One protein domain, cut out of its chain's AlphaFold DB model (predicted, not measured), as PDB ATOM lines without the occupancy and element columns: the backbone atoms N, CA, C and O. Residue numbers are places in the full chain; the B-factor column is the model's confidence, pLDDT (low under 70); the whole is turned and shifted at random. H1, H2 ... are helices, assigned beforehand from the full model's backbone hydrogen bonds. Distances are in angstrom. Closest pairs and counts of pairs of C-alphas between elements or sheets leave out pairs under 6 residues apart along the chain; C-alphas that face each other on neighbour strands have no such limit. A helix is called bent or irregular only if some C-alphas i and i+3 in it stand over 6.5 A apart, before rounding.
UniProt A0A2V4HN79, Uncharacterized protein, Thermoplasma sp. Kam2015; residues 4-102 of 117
ATOM      1  N   ASN A   4      23.699  97.101 137.353       84.44
ATOM      2  CA  ASN A   4      24.894  96.259 137.216       84.44
ATOM      3  C   ASN A   4      26.078  97.009 136.620       84.44
ATOM      4  O   ASN A   4      27.136  97.073 137.236       84.44
ATOM      5  N   LEU A   5      25.878  97.660 135.471       86.69
ATOM      6  CA  LEU A   5      26.957  98.394 134.810       86.69
ATOM      7  C   LEU A   5      27.520  99.507 135.703       86.69
ATOM      8  O   LEU A   5      28.733  99.674 135.790       86.69
ATOM      9  N   ASN A   6      26.655 100.264 136.385       88.81
ATOM     10  CA  ASN A   6      27.117 101.303 137.307       88.81
ATOM     11  C   ASN A   6      27.949 100.692 138.442       88.81
ATOM     12  O   ASN A   6      29.003 101.220 138.784       88.81
ATOM     13  N   MET A   7      27.475  99.583 139.011       89.50
ATOM     14  CA  MET A   7      28.121  98.915 140.134       89.50
ATOM     15  C   MET A   7      29.459  98.276 139.757       89.50
ATOM     16  O   MET A   7      30.417  98.392 140.521       89.50
ATOM     17  N   ASP A   8      29.570  97.700 138.562       87.69
ATOM     18  CA  ASP A   8      30.826  97.163 138.039       87.69
ATOM     19  C   ASP A   8      31.882  98.256 137.870       87.69
ATOM     20  O   ASP A   8      33.037  98.064 138.266       87.69
ATOM     21  N   VAL A   9      31.493  99.422 137.340       88.00
ATOM     22  CA  VAL A   9      32.409 100.560 137.187       88.00
ATOM     23  C   VAL A   9      32.806 101.115 138.554       88.00
ATOM     24  O   VAL A   9      33.991 101.335 138.788       88.00
ATOM     25  N   ILE A  10      31.854 101.267 139.483       87.62
ATOM     26  CA  ILE A  10      32.135 101.716 140.857       87.62
ATOM     27  C   ILE A  10      33.126 100.768 141.542       87.62
ATOM     28  O   ILE A  10      34.134 101.228 142.072       87.62
ATOM     29  N   ARG A  11      32.884  99.451 141.506       87.12
ATOM     30  CA  ARG A  11      33.796  98.451 142.084       87.12
ATOM     31  C   ARG A  11      35.187  98.554 141.466       87.12
ATOM     32  O   ARG A  11      36.170  98.586 142.197       87.12
ATOM     33  N   SER A  12      35.268  98.606 140.138       86.56
ATOM     34  CA  SER A  12      36.546  98.644 139.416       86.56
ATOM     35  C   SER A  12      37.352  99.893 139.768       86.56
ATOM     36  O   SER A  12      38.524  99.783 140.116       86.56
ATOM     37  N   ALA A  13      36.701 101.058 139.773       85.25
ATOM     38  CA  ALA A  13      37.315 102.333 140.123       85.25
ATOM     39  C   ALA A  13      37.800 102.359 141.583       85.25
ATOM     40  O   ALA A  13      38.928 102.763 141.857       85.25
ATOM     41  N   LEU A  14      36.994 101.856 142.527       83.06
ATOM     42  CA  LEU A  14      37.391 101.762 143.936       83.06
ATOM     43  C   LEU A  14      38.585 100.822 144.140       83.06
ATOM     44  O   LEU A  14      39.518 101.174 144.858       83.06
ATOM     45  N   LEU A  15      38.593  99.660 143.483       81.56
ATOM     46  CA  LEU A  15      39.702  98.706 143.573       81.56
ATOM     47  C   LEU A  15      40.989  99.251 142.940       81.56
ATOM     48  O   LEU A  15      42.072  99.005 143.471       81.56
ATOM     49  N   ALA A  16      40.876 100.012 141.849       82.44
ATOM     50  CA  ALA A  16      41.997 100.670 141.178       82.44
ATOM     51  C   ALA A  16      42.523 101.913 141.925       82.44
ATOM     52  O   ALA A  16      43.595 102.415 141.595       82.44
ATOM     53  N   GLY A  17      41.795 102.409 142.934       74.94
ATOM     54  CA  GLY A  17      42.121 103.653 143.639       74.94
ATOM     55  C   GLY A  17      41.706 104.925 142.884       74.94
ATOM     56  O   GLY A  17      42.046 106.032 143.301       74.94
ATOM     57  N   GLU A  18      40.937 104.792 141.802       83.12
ATOM     58  CA  GLU A  18      40.405 105.874 140.964       83.12
ATOM     59  C   GLU A  18      39.088 106.413 141.548       83.12
ATOM     60  O   GLU A  18      38.009 106.354 140.956       83.12
ATOM     61  N   ILE A  19      39.174 106.935 142.770       78.44
ATOM     62  CA  ILE A  19      38.016 107.351 143.573       78.44
ATOM     63  C   ILE A  19      37.155 108.411 142.855       78.44
ATOM     64  O   ILE A  19      35.926 108.379 142.947       78.44
ATOM     65  N   ASP A  20      37.775 109.318 142.096       79.75
ATOM     66  CA  ASP A  20      37.069 110.360 141.339       79.75
ATOM     67  C   ASP A  20      36.119 109.781 140.282       79.75
ATOM     68  O   ASP A  20      35.039 110.328 140.040       79.75
ATOM     69  N   ASP A  21      36.483 108.657 139.666       83.62
ATOM     70  CA  ASP A  21      35.656 108.012 138.651       83.62
ATOM     71  C   ASP A  21      34.492 107.251 139.281       83.62
ATOM     72  O   ASP A  21      33.360 107.345 138.790       83.62
ATOM     73  N   ALA A  22      34.712 106.624 140.443       85.19
ATOM     74  CA  ALA A  22      33.622 106.088 141.254       85.19
ATOM     75  C   ALA A  22      32.611 107.194 141.614       85.19
ATOM     76  O   ALA A  22      31.402 107.016 141.433       85.19
ATOM     77  N   TYR A  23      33.090 108.374 142.035       85.06
ATOM     78  CA  TYR A  23      32.223 109.514 142.349       85.06
ATOM     79  C   TYR A  23      31.421 110.014 141.157       85.06
ATOM     80  O   TYR A  23      30.227 110.283 141.304       85.06
ATOM     81  N   LYS A  24      32.035 110.133 139.976       88.25
ATOM     82  CA  LYS A  24      31.322 110.560 138.764       88.25
ATOM     83  C   LYS A  24      30.165 109.618 138.449       88.25
ATOM     84  O   LYS A  24      29.064 110.084 138.152       88.25
ATOM     85  N   VAL A  25      30.383 108.305 138.538       90.50
ATOM     86  CA  VAL A  25      29.334 107.310 138.270       90.50
ATOM     87  C   VAL A  25      28.224 107.386 139.314       90.50
ATOM     88  O   VAL A  25      27.054 107.467 138.941       90.50
ATOM     89  N   ILE A  26      28.577 107.446 140.600       90.19
ATOM     90  CA  ILE A  26      27.627 107.599 141.713       90.19
ATOM     91  C   ILE A  26      26.775 108.862 141.536       90.19
ATOM     92  O   ILE A  26      25.545 108.806 141.598       90.19
ATOM     93  N   PHE A  27      27.412 110.000 141.257       90.06
ATOM     94  CA  PHE A  27      26.741 111.282 141.059       90.06
ATOM     95  C   PHE A  27      25.785 111.252 139.862       90.06
ATOM     96  O   PHE A  27      24.625 111.654 139.981       90.06
ATOM     97  N   ASN A  28      26.242 110.732 138.721       91.44
ATOM     98  CA  ASN A  28      25.423 110.616 137.518       91.44
ATOM     99  C   ASN A  28      24.234 109.673 137.730       91.44
ATOM    100  O   ASN A  28      23.129 109.960 137.267       91.44
ATOM    101  N   ALA A  29      24.437 108.567 138.448       90.69
ATOM    102  CA  ALA A  29      23.372 107.636 138.786       90.69
ATOM    103  C   ALA A  29      22.305 108.301 139.668       90.69
ATOM    104  O   ALA A  29      21.123 108.253 139.322       90.69
ATOM    105  N   LYS A  30      22.718 109.000 140.735       91.31
ATOM    106  CA  LYS A  30      21.818 109.758 141.622       91.31
ATOM    107  C   LYS A  30      21.018 110.805 140.850       91.31
ATOM    108  O   LYS A  30      19.791 110.757 140.880       91.31
ATOM    109  N   LYS A  31      21.687 111.662 140.067       91.50
ATOM    110  CA  LYS A  31      21.014 112.695 139.261       91.50
ATOM    111  C   LYS A  31      19.988 112.123 138.291       91.50
ATOM    112  O   LYS A  31      18.920 112.703 138.117       91.50
ATOM    113  N   ARG A  32      20.295 110.998 137.638       89.25
ATOM    114  CA  ARG A  32      19.342 110.348 136.728       89.25
ATOM    115  C   ARG A  32      18.107 109.869 137.478       89.25
ATOM    116  O   ARG A  32      17.006 110.108 137.000       89.25
ATOM    117  N   ILE A  33      18.279 109.218 138.628       89.31
ATOM    118  CA  ILE A  33      17.148 108.732 139.429       89.31
ATOM    119  C   ILE A  33      16.300 109.903 139.938       89.31
ATOM    120  O   ILE A  33      15.079 109.846 139.834       89.31
ATOM    121  N   GLU A  34      16.926 110.982 140.410       88.81
ATOM    122  CA  GLU A  34      16.225 112.201 140.838       88.81
ATOM    123  C   GLU A  34      15.397 112.817 139.703       88.81
ATOM    124  O   GLU A  34      14.223 113.117 139.904       88.81
ATOM    125  N   LEU A  35      15.971 112.934 138.499       87.56
ATOM    126  CA  LEU A  35      15.268 113.410 137.298       87.56
ATOM    127  C   LEU A  35      14.082 112.516 136.925       87.56
ATOM    128  O   LEU A  35      13.015 113.011 136.561       87.56
ATOM    129  N   TYR A  36      14.248 111.194 137.007       84.94
ATOM    130  CA  TYR A  36      13.138 110.271 136.782       84.94
ATOM    131  C   TYR A  36      12.040 110.487 137.824       84.94
ATOM    132  O   TYR A  36      10.888 110.689 137.447       84.94
ATOM    133  N   LYS A  37      12.399 110.542 139.109       85.81
ATOM    134  CA  LYS A  37      11.457 110.735 140.215       85.81
ATOM    135  C   LYS A  37      10.697 112.055 140.107       85.81
ATOM    136  O   LYS A  37       9.487 112.067 140.310       85.81
ATOM    137  N   SER A  38      11.366 113.147 139.733       84.50
ATOM    138  CA  SER A  38      10.710 114.446 139.541       84.50
ATOM    139  C   SER A  38       9.746 114.459 138.354       84.50
ATOM    140  O   SER A  38       8.797 115.232 138.352       84.50
ATOM    141  N   THR A  39       9.996 113.627 137.340       83.00
ATOM    142  CA  THR A  39       9.204 113.604 136.102       83.00
ATOM    143  C   THR A  39       8.007 112.659 136.196       83.00
ATOM    144  O   THR A  39       6.935 112.979 135.694       83.00
ATOM    145  N   THR A  40       8.171 111.490 136.820       81.81
ATOM    146  CA  THR A  40       7.138 110.441 136.853       81.81
ATOM    147  C   THR A  40       6.476 110.261 138.215       81.81
ATOM    148  O   THR A  40       5.419 109.639 138.282       81.81
ATOM    149  N   GLY A  41       7.084 110.751 139.302       78.00
ATOM    150  CA  GLY A  41       6.644 110.467 140.673       78.00
ATOM    151  C   GLY A  41       6.838 109.006 141.101       78.00
ATOM    152  O   GLY A  41       6.334 108.602 142.146       78.00
ATOM    153  N   ASP A  42       7.544 108.202 140.300       81.62
ATOM    154  CA  ASP A  42       7.694 106.764 140.523       81.62
ATOM    155  C   ASP A  42       8.767 106.476 141.589       81.62
ATOM    156  O   ASP A  42       9.907 106.935 141.485       81.62
ATOM    157  N   SER A  43       8.401 105.703 142.613       81.88
ATOM    158  CA  SER A  43       9.259 105.327 143.742       81.88
ATOM    159  C   SER A  43      10.005 104.008 143.539       81.88
ATOM    160  O   SER A  43      10.750 103.584 144.424       81.88
ATOM    161  N   ARG A  44       9.861 103.343 142.382       85.31
ATOM    162  CA  ARG A  44      10.513 102.046 142.109       85.31
ATOM    163  C   ARG A  44      12.018 102.053 142.380       85.31
ATOM    164  O   ARG A  44      12.547 101.076 142.902       85.31
ATOM    165  N   TYR A  45      12.694 103.159 142.078       87.12
ATOM    166  CA  TYR A  45      14.144 103.289 142.233       87.12
ATOM    167  C   TYR A  45      14.596 103.751 143.625       87.12
ATOM    168  O   TYR A  45      15.799 103.895 143.829       87.12
ATOM    169  N   ASP A  46      13.690 103.972 144.582       89.81
ATOM    170  CA  ASP A  46      14.038 104.547 145.890       89.81
ATOM    171  C   ASP A  46      15.025 103.671 146.670       89.81
ATOM    172  O   ASP A  46      15.957 104.185 147.289       89.81
ATOM    173  N   VAL A  47      14.879 102.348 146.578       91.94
ATOM    174  CA  VAL A  47      15.794 101.397 147.228       91.94
ATOM    175  C   VAL A  47      17.189 101.460 146.603       91.94
ATOM    176  O   VAL A  47      18.196 101.563 147.300       91.94
ATOM    177  N   TYR A  48      17.266 101.467 145.272       91.69
ATOM    178  CA  TYR A  48      18.542 101.570 144.566       91.69
ATOM    179  C   TYR A  48      19.209 102.941 144.778       91.69
ATOM    180  O   TYR A  48      20.426 103.035 144.938       91.69
ATOM    181  N   TYR A  49      18.416 104.011 144.850       92.31
ATOM    182  CA  TYR A  49      18.890 105.347 145.198       92.31
ATOM    183  C   TYR A  49      19.455 105.405 146.620       92.31
ATOM    184  O   TYR A  49      20.515 106.001 146.834       92.31
ATOM    185  N   GLY A  50      18.767 104.781 147.581       93.00
ATOM    186  CA  GLY A  50      19.234 104.652 148.958       93.00
ATOM    187  C   GLY A  50      20.569 103.917 149.028       93.00
ATOM    188  O   GLY A  50      21.510 104.425 149.636       93.00
ATOM    189  N   PHE A  51      20.691 102.804 148.305       93.69
ATOM    190  CA  PHE A  51      21.933 102.042 148.203       93.69
ATOM    191  C   PHE A  51      23.094 102.873 147.639       93.69
ATOM    192  O   PHE A  51      24.120 103.014 148.302       93.69
ATOM    193  N   ILE A  52      22.934 103.509 146.470       92.50
ATOM    194  CA  ILE A  52      23.993 104.358 145.886       92.50
ATOM    195  C   ILE A  52      24.343 105.536 146.806       92.50
ATOM    196  O   ILE A  52      25.508 105.918 146.923       92.50
ATOM    197  N   SER A  53      23.347 106.134 147.460       92.75
ATOM    198  CA  SER A  53      23.578 107.238 148.394       92.75
ATOM    199  C   SER A  53      24.361 106.793 149.622       92.75
ATOM    200  O   SER A  53      25.188 107.547 150.123       92.75
ATOM    201  N   LEU A  54      24.146 105.566 150.085       92.31
ATOM    202  CA  LEU A  54      24.907 105.003 151.187       92.31
ATOM    203  C   LEU A  54      26.354 104.716 150.782       92.31
ATOM    204  O   LEU A  54      27.261 105.028 151.546       92.31
ATOM    205  N   ILE A  55      26.586 104.227 149.560       89.94
ATOM    206  CA  ILE A  55      27.940 104.084 149.003       89.94
ATOM    207  C   ILE A  55      28.651 105.441 148.971       89.94
ATOM    208  O   ILE A  55      29.779 105.542 149.441       89.94
ATOM    209  N   ASP A  56      27.989 106.492 148.479       89.25
ATOM    210  CA  ASP A  56      28.524 107.862 148.457       89.25
ATOM    211  C   ASP A  56      28.985 108.322 149.854       89.25
ATOM    212  O   ASP A  56      30.096 108.826 150.022       89.25
ATOM    213  N   GLU A  57      28.151 108.109 150.873       87.81
ATOM    214  CA  GLU A  57      28.442 108.481 152.261       87.81
ATOM    215  C   GLU A  57      29.564 107.636 152.882       87.81
ATOM    216  O   GLU A  57      30.382 108.169 153.635       87.81
ATOM    217  N   VAL A  58      29.648 106.347 152.543       85.50
ATOM    218  CA  VAL A  58      30.728 105.461 152.997       85.50
ATOM    219  C   VAL A  58      32.060 105.841 152.354       85.50
ATOM    220  O   VAL A  58      33.049 105.993 153.066       85.50
ATOM    221  N   VAL A  59      32.100 106.077 151.039       80.69
ATOM    222  CA  VAL A  59      33.334 106.497 150.347       80.69
ATOM    223  C   VAL A  59      33.805 107.863 150.867       80.69
ATOM    224  O   VAL A  59      35.003 108.084 150.982       80.69
ATOM    225  N   LYS A  60      32.882 108.750 151.274       80.00
ATOM    226  CA  LYS A  60      33.190 110.039 151.933       80.00
ATOM    227  C   LYS A  60      33.617 109.918 153.404       80.00
ATOM    228  O   LYS A  60      33.908 110.941 154.025       80.00
ATOM    229  N   GLY A  61      33.586 108.720 153.991       77.56
ATOM    230  CA  GLY A  61      33.904 108.483 155.403       77.56
ATOM    231  C   GLY A  61      32.861 109.009 156.397       77.56
ATOM    232  O   GLY A  61      33.168 109.174 157.573       77.56
ATOM    233  N   ARG A  62      31.634 109.302 155.951       83.69
ATOM    234  CA  ARG A  62      30.538 109.802 156.808       83.69
ATOM    235  C   ARG A  62      29.718 108.685 157.444       83.69
ATOM    236  O   ARG A  62      29.043 108.910 158.444       83.69
ATOM    237  N   ARG A  63      29.760 107.493 156.848       85.56
ATOM    238  CA  ARG A  63      29.099 106.277 157.331       85.56
ATOM    239  C   ARG A  63      30.043 105.089 157.287       85.56
ATOM    240  O   ARG A  63      31.033 105.095 156.557       85.56
ATOM    241  N   SER A  64      29.731 104.071 158.077       85.69
ATOM    242  CA  SER A  64      30.512 102.842 158.116       85.69
ATOM    243  C   SER A  64      30.123 101.918 156.966       85.69
ATOM    244  O   SER A  64      28.957 101.840 156.583       85.69
ATOM    245  N   TRP A  65      31.070 101.114 156.480       84.75
ATOM    246  CA  TRP A  65      30.764  99.999 155.577       84.75
ATOM    247  C   TRP A  65      29.737  99.020 156.182       84.75
ATOM    248  O   TRP A  65      29.004  98.365 155.445       84.75
ATOM    249  N   LYS A  66      29.647  98.942 157.521       87.44
ATOM    250  CA  LYS A  66      28.636  98.135 158.220       87.44
ATOM    251  C   LYS A  66      27.218  98.620 157.932       87.44
ATOM    252  O   LYS A  66      26.339  97.789 157.752       87.44
ATOM    253  N   ASP A  67      27.021  99.935 157.823       89.75
ATOM    254  CA  ASP A  67      25.722 100.512 157.472       89.75
ATOM    255  C   ASP A  67      25.306 100.056 156.071       89.75
ATOM    256  O   ASP A  67      24.153  99.691 155.855       89.75
ATOM    257  N   LEU A  68      26.262 100.028 155.129       90.69
ATOM    258  CA  LEU A  68      26.031  99.520 153.777       90.69
ATOM    259  C   LEU A  68      25.631  98.047 153.794       90.69
ATOM    260  O   LEU A  68      24.668  97.683 153.129       90.69
ATOM    261  N   ARG A  69      26.333  97.219 154.573       91.06
ATOM    262  CA  ARG A  69      25.994  95.801 154.723       91.06
ATOM    263  C   ARG A  69      24.581  95.612 155.276       91.06
ATOM    264  O   ARG A  69      23.795  94.913 154.653       91.06
ATOM    265  N   SER A  70      24.247  96.270 156.385       93.75
ATOM    266  CA  SER A  70      22.906  96.182 156.977       93.75
ATOM    267  C   SER A  70      21.819  96.618 155.997       93.75
ATOM    268  O   SER A  70      20.817  95.928 155.853       93.75
ATOM    269  N   TYR A  71      22.041  97.709 155.259       94.44
ATOM    270  CA  TYR A  71      21.091  98.165 154.246       94.44
ATOM    271  C   TYR A  71      20.909  97.152 153.110       94.44
ATOM    272  O   TYR A  71      19.781  96.937 152.663       94.44
ATOM    273  N   THR A  72      22.002  96.543 152.636       93.00
ATOM    274  CA  THR A  72      21.952  95.493 151.611       93.00
ATOM    275  C   THR A  72      21.169  94.286 152.106       93.00
ATOM    276  O   THR A  72      20.271  93.843 151.399       93.00
ATOM    277  N   ASP A  73      21.456  93.805 153.316       93.75
ATOM    278  CA  ASP A  73      20.793  92.636 153.905       93.75
ATOM    279  C   ASP A  73      19.280  92.892 154.077       93.75
ATOM    280  O   ASP A  73      18.453  92.067 153.691       93.75
ATOM    281  N   GLU A  74      18.895  94.074 154.572       95.94
ATOM    282  CA  GLU A  74      17.491  94.473 154.755       95.94
ATOM    283  C   GLU A  74      16.719  94.645 153.436       95.94
ATOM    284  O   GLU A  74      15.495  94.496 153.402       95.94
ATOM    285  N   ASN A  75      17.409  94.993 152.346       94.69
ATOM    286  CA  ASN A  75      16.791  95.333 151.063       94.69
ATOM    287  C   ASN A  75      17.169  94.370 149.930       94.69
ATOM    288  O   ASN A  75      16.927  94.689 148.762       94.69
ATOM    289  N   PHE A  76      17.729  93.204 150.256       93.31
ATOM    290  CA  PHE A  76      18.376  92.304 149.303       93.31
ATOM    291  C   PHE A  76      17.482  91.950 148.111       93.31
ATOM    292  O   PHE A  76      17.854  92.187 146.964       93.31
ATOM    293  N   GLU A  77      16.254  91.486 148.368       93.88
ATOM    294  CA  GLU A  77      15.292  91.110 147.319       93.88
ATOM    295  C   GLU A  77      14.911  92.268 146.388       93.88
ATOM    296  O   GLU A  77      14.610  92.071 145.214       93.88
ATOM    297  N   LYS A  78      14.892  93.499 146.903       93.38
ATOM    298  CA  LYS A  78      14.549  94.678 146.099       93.38
ATOM    299  C   LYS A  78      15.758  95.183 145.322       93.38
ATOM    300  O   LYS A  78      15.596  95.715 144.226       93.38
ATOM    301  N   LEU A  79      16.956  95.041 145.884       92.12
ATOM    302  CA  LEU A  79      18.209  95.408 145.232       92.12
ATOM    303  C   LEU A  79      18.589  94.427 144.125       92.12
ATOM    304  O   LEU A  79      19.105  94.878 143.103       92.12
ATOM    305  N   SER A  80      18.268  93.140 144.276       92.50
ATOM    306  CA  SER A  80      18.550  92.103 143.275       92.50
ATOM    307  C   SER A  80      17.848  92.338 141.931       92.50
ATOM    308  O   SER A  80      18.296  91.860 140.891       92.50
ATOM    309  N   ALA A  81      16.783  93.146 141.915       91.50
ATOM    310  CA  ALA A  81      16.134  93.603 140.686       91.50
ATOM    311  C   ALA A  81      16.987  94.599 139.867       91.50
ATOM    312  O   ALA A  81      16.693  94.850 138.696       91.50
ATOM    313  N   TYR A  82      18.017  95.195 140.473       89.12
ATOM    314  CA  TYR A  82      18.860  96.239 139.875       89.12
ATOM    315  C   TYR A  82      20.331  95.850 139.782       89.12
ATOM    316  O   TYR A  82      21.024  96.308 138.867       89.12
ATOM    317  N   VAL A  83      20.798  95.077 140.757       90.69
ATOM    318  CA  VAL A  83      22.192  94.697 140.952       90.69
ATOM    319  C   VAL A  83      22.263  93.185 141.124       90.69
ATOM    320  O   VAL A  83      21.405  92.595 141.765       90.69
ATOM    321  N   ASP A  84      23.286  92.571 140.554       92.06
ATOM    322  CA  ASP A  84      23.545  91.147 140.643       92.06
ATOM    323  C   ASP A  84      23.623  90.691 142.121       92.06
ATOM    324  O   ASP A  84      24.314  91.336 142.918       92.06
ATOM    325  N   PRO A  85      22.906  89.625 142.523       92.00
ATOM    326  CA  PRO A  85      22.908  89.136 143.902       92.00
ATOM    327  C   PRO A  85      24.300  88.774 144.430       92.00
ATOM    328  O   PRO A  85      24.642  89.156 145.550       92.00
ATOM    329  N   ASP A  86      25.131  88.120 143.616       89.62
ATOM    330  CA  ASP A  86      26.484  87.712 144.011       89.62
ATOM    331  C   ASP A  86      27.370  88.952 144.209       89.62
ATOM    332  O   ASP A  86      28.233  89.023 145.097       89.62
ATOM    333  N   PHE A  87      27.127  89.992 143.404       89.25
ATOM    334  CA  PHE A  87      27.742  91.296 143.617       89.25
ATOM    335  C   PHE A  87      27.294  91.918 144.945       89.25
ATOM    336  O   PHE A  87      28.135  92.428 145.686       89.25
ATOM    337  N   LEU A  88      25.999  91.894 145.268       90.38
ATOM    338  CA  LEU A  88      25.468  92.487 146.501       90.38
ATOM    339  C   LEU A  88      26.057  91.842 147.760       90.38
ATOM    340  O   LEU A  88      26.382  92.562 148.706       90.38
ATOM    341  N   GLU A  89      26.256  90.524 147.757       89.31
ATOM    342  CA  GLU A  89      26.881  89.810 148.876       89.31
ATOM    343  C   GLU A  89      28.362  90.169 149.050       89.31
ATOM    344  O   GLU A  89      28.850  90.350 150.170       89.31
ATOM    345  N   SER A  90      29.095  90.291 147.944       88.44
ATOM    346  CA  SER A  90      30.551  90.470 147.965       88.44
ATOM    347  C   SER A  90      30.996  91.933 148.081       88.44
ATOM    348  O   SER A  90      32.044  92.229 148.665       88.44
ATOM    349  N   PHE A  91      30.203  92.880 147.576       87.81
ATOM    350  CA  PHE A  91      30.572  94.293 147.481       87.81
ATOM    351  C   PHE A  91      30.904  94.975 148.818       87.81
ATOM    352  O   PHE A  91      31.929  95.660 148.870       87.81
ATOM    353  N   PRO A  92      30.143  94.785 149.916       86.06
ATOM    354  CA  PRO A  92      30.495  95.377 151.207       86.06
ATOM    355  C   PRO A  92      31.891  94.965 151.695       86.06
ATOM    356  O   PRO A  92      32.605  95.781 152.280       86.06
ATOM    357  N   TYR A  93      32.313  93.730 151.411       83.25
ATOM    358  CA  TYR A  93      33.651  93.246 151.750       83.25
ATOM    359  C   TYR A  93      34.727  93.881 150.868       83.25
ATOM    360  O   TYR A  93      35.753  94.325 151.383       83.25
ATOM    361  N   TYR A  94      34.494  93.995 149.555       80.50
ATOM    362  CA  TYR A  94      35.411  94.721 148.667       80.50
ATOM    363  C   TYR A  94      35.584  96.177 149.097       80.50
ATOM    364  O   TYR A  94      36.698  96.705 149.074       80.50
ATOM    365  N   LEU A  95      34.496  96.815 149.527       79.69
ATOM    366  CA  LEU A  95      34.519  98.183 150.014       79.69
ATOM    367  C   LEU A  95      35.308  98.298 151.324       79.69
ATOM    368  O   LEU A  95      36.129  99.200 151.443       79.69
ATOM    369  N   PHE A  96      35.133  97.360 152.261       81.25
ATOM    370  CA  PHE A  96      35.939  97.285 153.484       81.25
ATOM    371  C   PHE A  96      37.444  97.228 153.181       81.25
ATOM    372  O   PHE A  96      38.200  98.057 153.687       81.25
ATOM    373  N   PHE A  97      37.874  96.323 152.296       74.75
ATOM    374  CA  PHE A  97      39.286  96.223 151.912       74.75
ATOM    375  C   PHE A  97      39.789  97.452 151.155       74.75
ATOM    376  O   PHE A  97      40.947  97.832 151.302       74.75
ATOM    377  N   SER A  98      38.933  98.084 150.350       72.69
ATOM    378  CA  SER A  98      39.295  99.301 149.621       72.69
ATOM    379  C   SER A  98      39.469 100.492 150.571       72.69
ATOM    380  O   SER A  98      40.412 101.252 150.401       72.69
ATOM    381  N   ILE A  99      38.619 100.629 151.594       69.75
ATOM    382  CA  ILE A  99      38.712 101.691 152.616       69.75
ATOM    383  C   ILE A  99      39.947 101.529 153.507       69.75
ATOM    384  O   ILE A  99      40.519 102.519 153.948       69.75
ATOM    385  N   ASP A 100      40.351 100.297 153.805       63.91
ATOM    386  CA  ASP A 100      41.551 100.043 154.610       63.91
ATOM    387  C   ASP A 100      42.835 100.257 153.785       63.91
ATOM    388  O   ASP A 100      43.788 100.902 154.222       63.91
ATOM    389  N   ARG A 101      42.838  99.780 152.531       56.03
ATOM    390  CA  ARG A 101      43.979  99.884 151.608       56.03
ATOM    391  C   ARG A 101      44.233 101.311 151.138       56.03
ATOM    392  O   ARG A 101      45.379 101.743 151.021       56.03
ATOM    393  N   TYR A 102      43.166 102.024 150.820       57.16
ATOM    394  CA  TYR A 102      43.210 103.434 150.510       57.16
ATOM    395  C   TYR A 102      42.694 104.113 151.759       57.16
ATOM    396  O   TYR A 102      41.495 104.111 151.965       57.16
TER     397      TYR A 102
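Overview. This is residues 4 to 102 of the 117 residues of an uncharacterized protein of Thermoplasma sp. Kam2015 (UniProt A0A2V4HN79). Five helices form an up-and-down bundle, each running against the one before, with contacts closing a ring as H5 returns to H1. The 99 printed residues include H1 to H5 in order and no named strand: all helix, compact, radius of gyration of the C-alphas 12.9 A, spans 41 by 26 by 24 A.

Along the chain. H2, residues 19 to 40, is 31.8 A long. H1 is residues 4 to 16, from C-alpha 4 at (24.894, 96.259, 137.216); H3 46 to 59; H4 65 to 79; H5 85 to 101, 24.9 A long, to C-alpha 101 at (43.979, 99.884, 151.608). H4 and H5 are irregular: C-alphas 74 and 77 are 8.5 A apart, 89 and 92 7.0 A.

Arrangement. Hairpin H1 and H2 touch at a shallow tilt of 23 degrees, closest C-alphas Ile 10 and Ala 22, 4.6 A, with residues 19 to 29 of H2 alone. H5, residues 91 to 98 alone, touches residues 11 to 15 of H1, closest C-alphas Ser 98 and Leu 15, 6.1 A. H2 and H5 are apart. Every O i to N i+4 pair is within hydrogen-bond range in H1, H2 and H3; 9 of 11 in H4, 11 of 13 in H5.

Size, cuts and confidence. The printed part has no cut; the four links are tight. Residues 99 to 102 are under pLDDT 70.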